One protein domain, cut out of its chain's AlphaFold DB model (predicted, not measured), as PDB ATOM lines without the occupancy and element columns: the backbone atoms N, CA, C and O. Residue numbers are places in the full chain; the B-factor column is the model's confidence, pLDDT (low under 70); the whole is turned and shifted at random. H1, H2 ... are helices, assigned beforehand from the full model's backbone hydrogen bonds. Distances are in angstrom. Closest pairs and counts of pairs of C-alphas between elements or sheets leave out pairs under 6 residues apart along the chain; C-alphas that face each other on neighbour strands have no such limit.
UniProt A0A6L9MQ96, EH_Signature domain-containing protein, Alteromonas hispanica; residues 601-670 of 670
ATOM      1  N   ASP A 601      10.503  10.301 -17.722       62.16
ATOM      2  CA  ASP A 601      10.262   9.101 -16.905       62.16
ATOM      3  C   ASP A 601       8.840   8.505 -17.023       62.16
ATOM      4  O   ASP A 601       8.605   7.356 -16.642       62.16
ATOM      5  N   LYS A 602       7.874   9.268 -17.549       67.38
ATOM      6  CA  LYS A 602       6.456   8.892 -17.677       67.38
ATOM      7  C   LYS A 602       6.037   8.538 -19.105       67.38
ATOM      8  O   LYS A 602       4.860   8.235 -19.321       67.38
ATOM      9  N   ILE A 603       6.964   8.557 -20.063       75.38
ATOM     10  CA  ILE A 603       6.708   8.098 -21.432       75.38
ATOM     11  C   ILE A 603       6.454   6.586 -21.399       75.38
ATOM     12  O   ILE A 603       7.238   5.820 -20.832       75.38
ATOM     13  N   LYS A 604       5.311   6.169 -21.956       72.44
ATOM     14  CA  LYS A 604       4.856   4.768 -21.961       72.44
ATOM     15  C   LYS A 604       5.159   4.034 -23.265       72.44
ATOM     16  O   LYS A 604       5.020   2.821 -23.303       72.44
ATOM     17  N   ASP A 605       5.543   4.755 -24.313       79.44
ATOM     18  CA  ASP A 605       5.945   4.151 -25.576       79.44
ATOM     19  C   ASP A 605       7.336   3.523 -25.438       79.44
ATOM     20  O   ASP A 605       8.333   4.234 -25.298       79.44
ATOM     21  N   ASP A 606       7.397   2.192 -25.478       77.25
ATOM     22  CA  ASP A 606       8.637   1.439 -25.288       77.25
ATOM     23  C   ASP A 606       9.690   1.738 -26.366       77.25
ATOM     24  O   ASP A 606      10.885   1.737 -26.064       77.25
ATOM     25  N   SER A 607       9.275   2.073 -27.596       77.56
ATOM     26  CA  SER A 607      10.203   2.376 -28.696       77.56
ATOM     27  C   SER A 607      10.939   3.703 -28.495       77.56
ATOM     28  O   SER A 607      12.114   3.828 -28.848       77.56
ATOM     29  N   ILE A 608      10.274   4.677 -27.864       81.56
ATOM     30  CA  ILE A 608      10.862   5.965 -27.486       81.56
ATOM     31  C   ILE A 608      11.619   5.823 -26.162       81.56
ATOM     32  O   ILE A 608      12.766   6.258 -26.048       81.56
ATOM     33  N   LYS A 609      11.014   5.171 -25.162       82.38
ATOM     34  CA  LYS A 609      11.550   5.049 -23.799       82.38
ATOM     35  C   LYS A 609      12.917   4.367 -23.756       82.38
ATOM     36  O   LYS A 609      13.792   4.839 -23.038       82.38
ATOM     37  N   GLN A 610      13.131   3.315 -24.547       82.62
ATOM     38  CA  GLN A 610      14.416   2.601 -24.603       82.62
ATOM     39  C   GLN A 610      15.562   3.440 -25.193       82.62
ATOM     40  O   GLN A 610      16.733   3.159 -24.942       82.62
ATOM     41  N   LYS A 611      15.241   4.477 -25.976       85.12
ATOM     42  CA  LYS A 611      16.217   5.352 -26.644       85.12
ATOM     43  C   LYS A 611      16.466   6.662 -25.895       85.12
ATOM     44  O   LYS A 611      17.404   7.386 -26.239       85.12
ATOM     45  N   LEU A 612      15.648   6.963 -24.887       83.25
ATOM     46  CA  LEU A 612      15.805   8.135 -24.038       83.25
ATOM     47  C   LEU A 612      16.913   7.928 -23.007       83.25
ATOM     48  O   LEU A 612      17.017   6.886 -22.366       83.25
ATOM     49  N   ARG A 613      17.729   8.966 -22.819       81.75
ATOM     50  CA  ARG A 613      18.826   8.982 -21.839       81.75
ATOM     51  C   ARG A 613      18.644  10.143 -20.854       81.75
ATOM     52  O   ARG A 613      19.396  11.115 -20.936       81.75
ATOM     53  N   PRO A 614      17.645  10.075 -19.954       70.19
ATOM     54  CA  PRO A 614      17.174  11.221 -19.165       70.19
ATOM     55  C   PRO A 614      18.247  11.867 -18.272       70.19
ATOM     56  O   PRO A 614      18.175  13.062 -18.019       70.19
ATOM     57  N   ASN A 615      19.286  11.121 -17.879       73.81
ATOM     58  CA  ASN A 615      20.370  11.596 -17.007       73.81
ATOM     59  C   ASN A 615      21.643  12.007 -17.776       73.81
ATOM     60  O   ASN A 615      22.747  11.890 -17.253       73.81
ATOM     61  N   THR A 616      21.516  12.423 -19.039       76.69
ATOM     62  CA  THR A 616      22.656  12.833 -19.877       76.69
ATOM     63  C   THR A 616      22.425  14.217 -20.468       76.69
ATOM     64  O   THR A 616      21.283  14.623 -20.661       76.69
ATOM     65  N   ASP A 617      23.498  14.903 -20.870       75.38
ATOM     66  CA  ASP A 617      23.420  16.215 -21.540       75.38
ATOM     67  C   ASP A 617      22.692  16.186 -22.899       75.38
ATOM     68  O   ASP A 617      22.469  17.229 -23.527       75.38
ATOM     69  N   ARG A 618      22.356  14.989 -23.401       81.88
ATOM     70  CA  ARG A 618      21.656  14.772 -24.673       81.88
ATOM     71  C   ARG A 618      20.608  13.660 -24.557       81.88
ATOM     72  O   ARG A 618      20.774  12.594 -25.155       81.88
ATOM     73  N   PRO A 619      19.487  13.910 -23.865       82.00
ATOM     74  CA  PRO A 619      18.505  12.871 -23.571       82.00
ATOM     75  C   PRO A 619      17.787  12.315 -24.808       82.00
ATOM     76  O   PRO A 619      17.285  11.194 -24.757       82.00
ATOM     77  N   PHE A 620      17.792  13.048 -25.926       86.88
ATOM     78  CA  PHE A 620      17.082  12.693 -27.159       86.88
ATOM     79  C   PHE A 620      17.996  12.258 -28.320       86.88
ATOM     80  O   PHE A 620      17.531  12.123 -29.454       86.88
ATOM     81  N   VAL A 621      19.297  12.049 -28.077       85.31
ATOM     82  CA  VAL A 621      20.267  11.739 -29.148       85.31
ATOM     83  C   VAL A 621      19.917  10.466 -29.924       85.31
ATOM     84  O   VAL A 621      20.158  10.393 -31.125       85.31
ATOM     85  N   GLY A 622      19.308   9.484 -29.252       82.38
ATOM     86  CA  GLY A 622      18.941   8.198 -29.842       82.38
ATOM     87  C   GLY A 622      17.664   8.209 -30.686       82.38
ATOM     88  O   GLY A 622      17.406   7.219 -31.361       82.38
ATOM     89  N   LEU A 623      16.867   9.285 -30.662       88.38
ATOM     90  CA  LEU A 623      15.575   9.327 -31.356       88.38
ATOM     91  C   LEU A 623      15.719   9.671 -32.839       88.38
ATOM     92  O   LEU A 623      16.504  10.539 -33.219       88.38
ATOM     93  N   TYR A 624      14.913   9.058 -33.693       88.94
ATOM     94  CA  TYR A 624      14.744   9.436 -35.096       88.94
ATOM     95  C   TYR A 624      13.694  10.550 -35.262       88.94
ATOM     96  O   TYR A 624      12.923  10.850 -34.357       88.94
ATOM     97  N   ILE A 625      13.658  11.207 -36.428       86.94
ATOM     98  CA  ILE A 625      12.760  12.358 -36.673       86.94
ATOM     99  C   ILE A 625      11.275  11.983 -36.595       86.94
ATOM    100  O   ILE A 625      10.489  12.730 -36.025       86.94
ATOM    101  N   ASN A 626      10.894  10.813 -37.102       86.12
ATOM    102  CA  ASN A 626       9.543  10.267 -36.942       86.12
ATOM    103  C   ASN A 626       9.189   9.993 -35.469       86.12
ATOM    104  O   ASN A 626       8.038  10.148 -35.076       86.12
ATOM    105  N   GLU A 627      10.168   9.621 -34.643       86.00
ATOM    106  CA  GLU A 627       9.970   9.414 -33.205       86.00
ATOM    107  C   GLU A 627       9.814  10.750 -32.466       86.00
ATOM    108  O   GLU A 627       9.036  10.819 -31.522       86.00
ATOM    109  N   PHE A 628      10.453  11.833 -32.932       84.88
ATOM    110  CA  PHE A 628      10.133  13.188 -32.463       84.88
ATOM    111  C   PHE A 628       8.719  13.610 -32.860       84.88
ATOM    112  O   PHE A 628       7.987  14.110 -32.016       84.88
ATOM    113  N   GLU A 629       8.301  13.393 -34.109       83.56
ATOM    114  CA  GLU A 629       6.928  13.697 -34.554       83.56
ATOM    115  C   GLU A 629       5.889  12.941 -33.709       83.56
ATOM    116  O   GLU A 629       4.880  13.512 -33.288       83.56
ATOM    117  N   LYS A 630       6.168  11.671 -33.393       81.44
ATOM    118  CA  LYS A 630       5.341  10.862 -32.494       81.44
ATOM    119  C   LYS A 630       5.355  11.405 -31.063       81.44
ATOM    120  O   LYS A 630       4.301  11.606 -30.470       81.44
ATOM    121  N   LEU A 631       6.534  11.739 -30.537       80.88
ATOM    122  CA  LEU A 631       6.682  12.349 -29.216       80.88
ATOM    123  C   LEU A 631       5.870  13.651 -29.101       80.88
ATOM    124  O   LEU A 631       5.198  13.858 -28.101       80.88
ATOM    125  N   PHE A 632       5.876  14.500 -30.131       74.00
ATOM    126  CA  PHE A 632       5.169  15.785 -30.127       74.00
ATOM    127  C   PHE A 632       3.666  15.703 -30.382       74.00
ATOM    128  O   PHE A 632       2.938  16.605 -29.960       74.00
ATOM    129  N   SER A 633       3.209  14.658 -31.071       71.50
ATOM    130  CA  SER A 633       1.782  14.412 -31.294       71.50
ATOM    131  C   SER A 633       1.120  13.722 -30.103       71.50
ATOM    132  O   SER A 633      -0.050  13.980 -29.831       71.50
ATOM    133  N   GLU A 634       1.863  12.888 -29.374       73.31
ATOM    134  CA  GLU A 634       1.317  12.080 -28.282       73.31
ATOM    135  C   GLU A 634       1.643  12.628 -26.880       73.31
ATOM    136  O   GLU A 634       0.925  12.301 -25.930       73.31
ATOM    137  N   TYR A 635       2.684  13.465 -26.717       75.88
ATOM    138  CA  TYR A 635       3.192  13.858 -25.395       75.88
ATOM    139  C   TYR A 635       3.404  15.374 -25.161       75.88
ATOM    140  O   TYR A 635       3.976  16.123 -25.947       75.88
ATOM    141  N   GLU A 636       2.985  15.747 -23.951       72.75
ATOM    142  CA  GLU A 636       3.272  16.907 -23.097       72.75
ATOM    143  C   GLU A 636       4.694  17.270 -22.629       72.75
ATOM    144  O   GLU A 636       4.927  17.076 -21.433       72.75
ATOM    145  N   LEU A 637       5.628  17.787 -23.440       77.06
ATOM    146  CA  LEU A 637       6.972  18.146 -22.924       77.06
ATOM    147  C   LEU A 637       7.003  19.486 -22.165       77.06
ATOM    148  O   LEU A 637       6.359  20.456 -22.564       77.06
ATOM    149  N   ASN A 638       7.801  19.570 -21.094       79.94
ATOM    150  CA  ASN A 638       7.966  20.809 -20.319       79.94
ATOM    151  C   ASN A 638       8.957  21.790 -20.962       79.94
ATOM    152  O   ASN A 638       9.732  21.424 -21.837       79.94
ATOM    153  N   SER A 639       8.977  23.050 -20.516       78.44
ATOM    154  CA  SER A 639       9.825  24.092 -21.118       78.44
ATOM    155  C   SER A 639      11.329  23.780 -21.078       78.44
ATOM    156  O   SER A 639      12.065  24.243 -21.948       78.44
ATOM    157  N   SER A 640      11.805  23.008 -20.094       80.19
ATOM    158  CA  SER A 640      13.203  22.557 -20.029       80.19
ATOM    159  C   SER A 640      13.477  21.483 -21.087       80.19
ATOM    160  O   SER A 640      14.427  21.591 -21.861       80.19
ATOM    161  N   GLU A 641      12.584  20.499 -21.197       81.06
ATOM    162  CA  GLU A 641      12.650  19.426 -22.192       81.06
ATOM    163  C   GLU A 641      12.500  19.967 -23.618       81.06
ATOM    164  O   GLU A 641      13.269  19.588 -24.495       81.06
ATOM    165  N   LEU A 642      11.595  20.921 -23.851       84.12
ATOM    166  CA  LEU A 642      11.427  21.600 -25.137       84.12
ATOM    167  C   LEU A 642      12.701  22.339 -25.562       84.12
ATOM    168  O   LEU A 642      13.100  22.235 -26.720       84.12
ATOM    169  N   LYS A 643      13.397  23.016 -24.637       84.94
ATOM    170  CA  LYS A 643      14.706  23.637 -24.915       84.94
ATOM    171  C   LYS A 643      15.772  22.593 -25.255       84.94
ATOM    172  O   LYS A 643      16.594  22.819 -26.144       84.94
ATOM    173  N   MET A 644      15.759  21.441 -24.583       86.06
ATOM    174  CA  MET A 644      16.663  20.329 -24.894       86.06
ATOM    175  C   MET A 644      16.362  19.713 -26.266       86.06
ATOM    176  O   MET A 644      17.298  19.450 -27.021       86.06
ATOM    177  N   VAL A 645      15.086  19.543 -26.632       86.38
ATOM    178  CA  VAL A 645      14.698  19.078 -27.972       86.38
ATOM    179  C   VAL A 645      15.082  20.101 -29.034       86.38
ATOM    180  O   VAL A 645      15.649  19.721 -30.053       86.38
ATOM    181  N   GLN A 646      14.862  21.395 -28.793       88.31
ATOM    182  CA  GLN A 646      15.263  22.456 -29.720       88.31
ATOM    183  C   GLN A 646      16.776  22.426 -29.984       88.31
ATOM    184  O   GLN A 646      17.211  22.460 -31.134       88.31
ATOM    185  N   LYS A 647      17.580  22.274 -28.923       87.88
ATOM    186  CA  LYS A 647      19.043  22.131 -29.001       87.88
ATOM    187  C   LYS A 647      19.481  20.842 -29.704       87.88
ATOM    188  O   LYS A 647      20.555  20.796 -30.301       87.88
ATOM    189  N   GLU A 648      18.686  19.780 -29.627       89.38
ATOM    190  CA  GLU A 648      18.970  18.521 -30.316       89.38
ATOM    191  C   GLU A 648      18.581  18.584 -31.802       89.38
ATOM    192  O   GLU A 648      19.349  18.132 -32.649       89.38
ATOM    193  N   LEU A 649      17.449  19.204 -32.148       88.75
ATOM    194  CA  LEU A 649      17.025  19.436 -33.534       88.75
ATOM    195  C   LEU A 649      17.974  20.390 -34.272       88.75
ATOM    196  O   LEU A 649      18.250  20.177 -35.453       88.75
ATOM    197  N   SER A 650      18.544  21.387 -33.583       86.31
ATOM    198  CA  SER A 650      19.532  22.302 -34.172       86.31
ATOM    199  C   SER A 650      20.859  21.618 -34.525       86.31
ATOM    200  O   SER A 650      21.615  22.132 -35.343       86.31
ATOM    201  N   ARG A 651      21.151  20.453 -33.930       86.12
ATOM    202  CA  ARG A 651      22.350  19.641 -34.212       86.12
ATOM    203  C   ARG A 651      22.154  18.650 -35.363       86.12
ATOM    204  O   ARG A 651      23.096  17.948 -35.718       86.12
ATOM    205  N   ARG A 652      20.945  18.556 -35.928       86.06
ATOM    206  CA  ARG A 652      20.617  17.625 -37.018       86.06
ATOM    207  C   ARG A 652      20.717  18.292 -38.380       86.06
ATOM    208  O   ARG A 652      20.588  19.509 -38.508       86.06
ATOM    209  N   THR A 653      20.890  17.469 -39.411       87.62
ATOM    210  CA  THR A 653      20.856  17.910 -40.807       87.62
ATOM    211  C   THR A 653      19.511  18.567 -41.117       87.62
ATOM    212  O   THR A 653      18.452  17.955 -40.968       87.62
ATOM    213  N   GLN A 654      19.556  19.830 -41.542       89.38
ATOM    214  CA  GLN A 654      18.375  20.679 -41.697       89.38
ATOM    215  C   GLN A 654      17.611  20.351 -42.984       89.38
ATOM    216  O   GLN A 654      17.891  20.892 -44.050       89.38
ATOM    217  N   ASN A 655      16.609  19.481 -42.872       88.00
ATOM    218  CA  ASN A 655      15.641  19.193 -43.931       88.00
ATOM    219  C   ASN A 655      14.253  19.767 -43.587       88.00
ATOM    220  O   ASN A 655      14.029  20.271 -42.485       88.00
ATOM    221  N   ALA A 656      13.308  19.689 -44.528       83.06
ATOM    222  CA  ALA A 656      11.970  20.264 -44.359       83.06
ATOM    223  C   ALA A 656      11.233  19.752 -43.104       83.06
ATOM    224  O   ALA A 656      10.526  20.519 -42.453       83.06
ATOM    225  N   ARG A 657      11.436  18.483 -42.722       86.69
ATOM    226  CA  ARG A 657      10.808  17.883 -41.532       86.69
ATOM    227  C   ARG A 657      11.423  18.407 -40.235       86.69
ATOM    228  O   ARG A 657      10.690  18.762 -39.318       86.69
ATOM    229  N   VAL A 658      12.751  18.528 -40.177       87.94
ATOM    230  CA  VAL A 658      13.468  19.081 -39.013       87.94
ATOM    231  C   VAL A 658      13.107  20.550 -38.788       87.94
ATOM    232  O   VAL A 658      12.848  20.935 -37.651       87.94
ATOM    233  N   LYS A 659      13.017  21.352 -39.860       86.38
ATOM    234  CA  LYS A 659      12.599  22.761 -39.766       86.38
ATOM    235  C   LYS A 659      11.180  22.894 -39.216       86.38
ATOM    236  O   LYS A 659      10.977  23.613 -38.247       86.38
ATOM    237  N   LYS A 660      10.233  22.113 -39.751       87.62
ATOM    238  CA  LYS A 660       8.839  22.101 -39.281       87.62
ATOM    239  C   LYS A 660       8.729  21.766 -37.789       87.62
ATOM    240  O   LYS A 660       8.015  22.451 -37.065       87.62
ATOM    241  N   LEU A 661       9.455  20.747 -37.326       86.25
ATOM    242  CA  LEU A 661       9.496  20.387 -35.904       86.25
ATOM    243  C   LEU A 661      10.148  21.476 -35.050       86.25
ATOM    244  O   LEU A 661       9.660  21.780 -33.968       86.25
ATOM    245  N   SER A 662      11.235  22.084 -35.525       86.69
ATOM    246  CA  SER A 662      11.903  23.178 -34.815       86.69
ATOM    247  C   SER A 662      10.992  24.402 -34.664       86.69
ATOM    248  O   SER A 662      10.993  25.039 -33.608       86.69
ATOM    249  N   ASP A 663      10.187  24.714 -35.681       84.94
ATOM    250  CA  ASP A 663       9.201  25.798 -35.637       84.94
ATOM    251  C   ASP A 663       8.057  25.471 -34.671       84.94
ATOM    252  O   ASP A 663       7.657  26.319 -33.873       84.94
ATOM    253  N   GLU A 664       7.575  24.224 -34.671       85.44
ATOM    254  CA  GLU A 664       6.564  23.753 -33.720       85.44
ATOM    255  C   GLU A 664       7.060  23.850 -32.267       85.44
ATOM    256  O   GLU A 664       6.347  24.359 -31.401       85.44
ATOM    257  N   VAL A 665       8.308  23.446 -32.006       85.38
ATOM    258  CA  VAL A 665       8.949  23.570 -30.685       85.38
ATOM    259  C   VAL A 665       9.126  25.033 -30.287       85.38
ATOM    260  O   VAL A 665       8.858  25.398 -29.145       85.38
ATOM    261  N   SER A 666       9.533  25.889 -31.225       83.25
ATOM    262  CA  SER A 666       9.716  27.324 -30.977       83.25
ATOM    263  C   SER A 666       8.392  28.030 -30.681       83.25
ATOM    264  O   SER A 666       8.364  28.947 -29.865       83.25
ATOM    265  N   ASN A 667       7.295  27.592 -31.303       79.19
ATOM    266  CA  ASN A 667       5.951  28.091 -31.016       79.19
ATOM    267  C   ASN A 667       5.431  27.603 -29.660       79.19
ATOM    268  O   ASN A 667       4.783  28.374 -28.973       79.19
ATOM    269  N   LYS A 668       5.743  26.364 -29.254       75.81
ATOM    270  CA  LYS A 668       5.395  25.829 -27.923       75.81
ATOM    271  C   LYS A 668       6.225  26.443 -26.780       75.81
ATOM    272  O   LYS A 668       5.839  26.331 -25.621       75.81
ATOM    273  N   LEU A 669       7.372  27.055 -27.089       76.06
ATOM    274  CA  LEU A 669       8.224  27.773 -26.129       76.06
ATOM    275  C   LEU A 669       7.840  29.250 -25.929       76.06
ATOM    276  O   LEU A 669       8.309  29.846 -24.956       76.06
ATOM    277  N   LYS A 670       7.059  29.831 -26.846       71.00
ATOM    278  CA  LYS A 670       6.498  31.188 -26.750       71.00
ATOM    279  C   LYS A 670       5.166  31.148 -26.018       71.00
ATOM    280  O   LYS A 670       4.912  32.111 -25.264       71.00
TER     281      LYS A 670
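This is residues 601 to 670 of the 670 residues of the protein "EH_Signature domain-containing protein" of Alteromonas hispanica (UniProt A0A6L9MQ96). What shape appears? H2, H3 and H4 form a triangle, with H3 and H4 side by side as a hairpin; short H1 is near H2, and the unnamed stretch 610 to 624 joins them. What is its make-up? The printed part has 70 residues with four named helices, H1 to H4 in that order along the chain, which hold 38 of them, and no named strand; its class is all helix, and it is compact, with a radius of gyration of the C-alphas of 11.2 A and spans of 27 by 24 by 23 A.

Where are the helices? H1 is residues 606 to 609, 4.9 A long, from C-alpha 606 at (8.637, 1.439, -25.288). H2 is 625 to 634, 14.2 A; H3 is 639 to 649, 15.1 A. Where is the last? H4, 656 to 668, 18.6 A, ends at C-alpha 668 (5.395, 25.829, -27.923).

What touches H4? H3 touches it, C-alphas of Gln 646 and Ser 662 closest at 6.1 A, at a shallow tilt of 17 degrees, opposite ways. H2 only just touches residues 657 to 661, with 3 pairs of C-alphas within 8 A, Ile 625 and Val 658 closest at 7.2 A; the tilt of 33 degrees, the same way, is only just short of steep. And the others? H1 and H2 are close but not clearly touching, C-alphas of Ile 608 and Glu 627 closest at 6.7 A; H2 and H3 are apart, as is H1 from H3 and H4. What of the backbones? Every O i to N i+4 pair is within hydrogen-bond range in H2, H3 and H4; H1 is too short for one.

How do the links run? H1 to H2 is long, H2 to H3 tight, H3 to H4 short; the printed part has no cut. Where is confidence low? Residues 601 to 602 are under 70 in pLDDT.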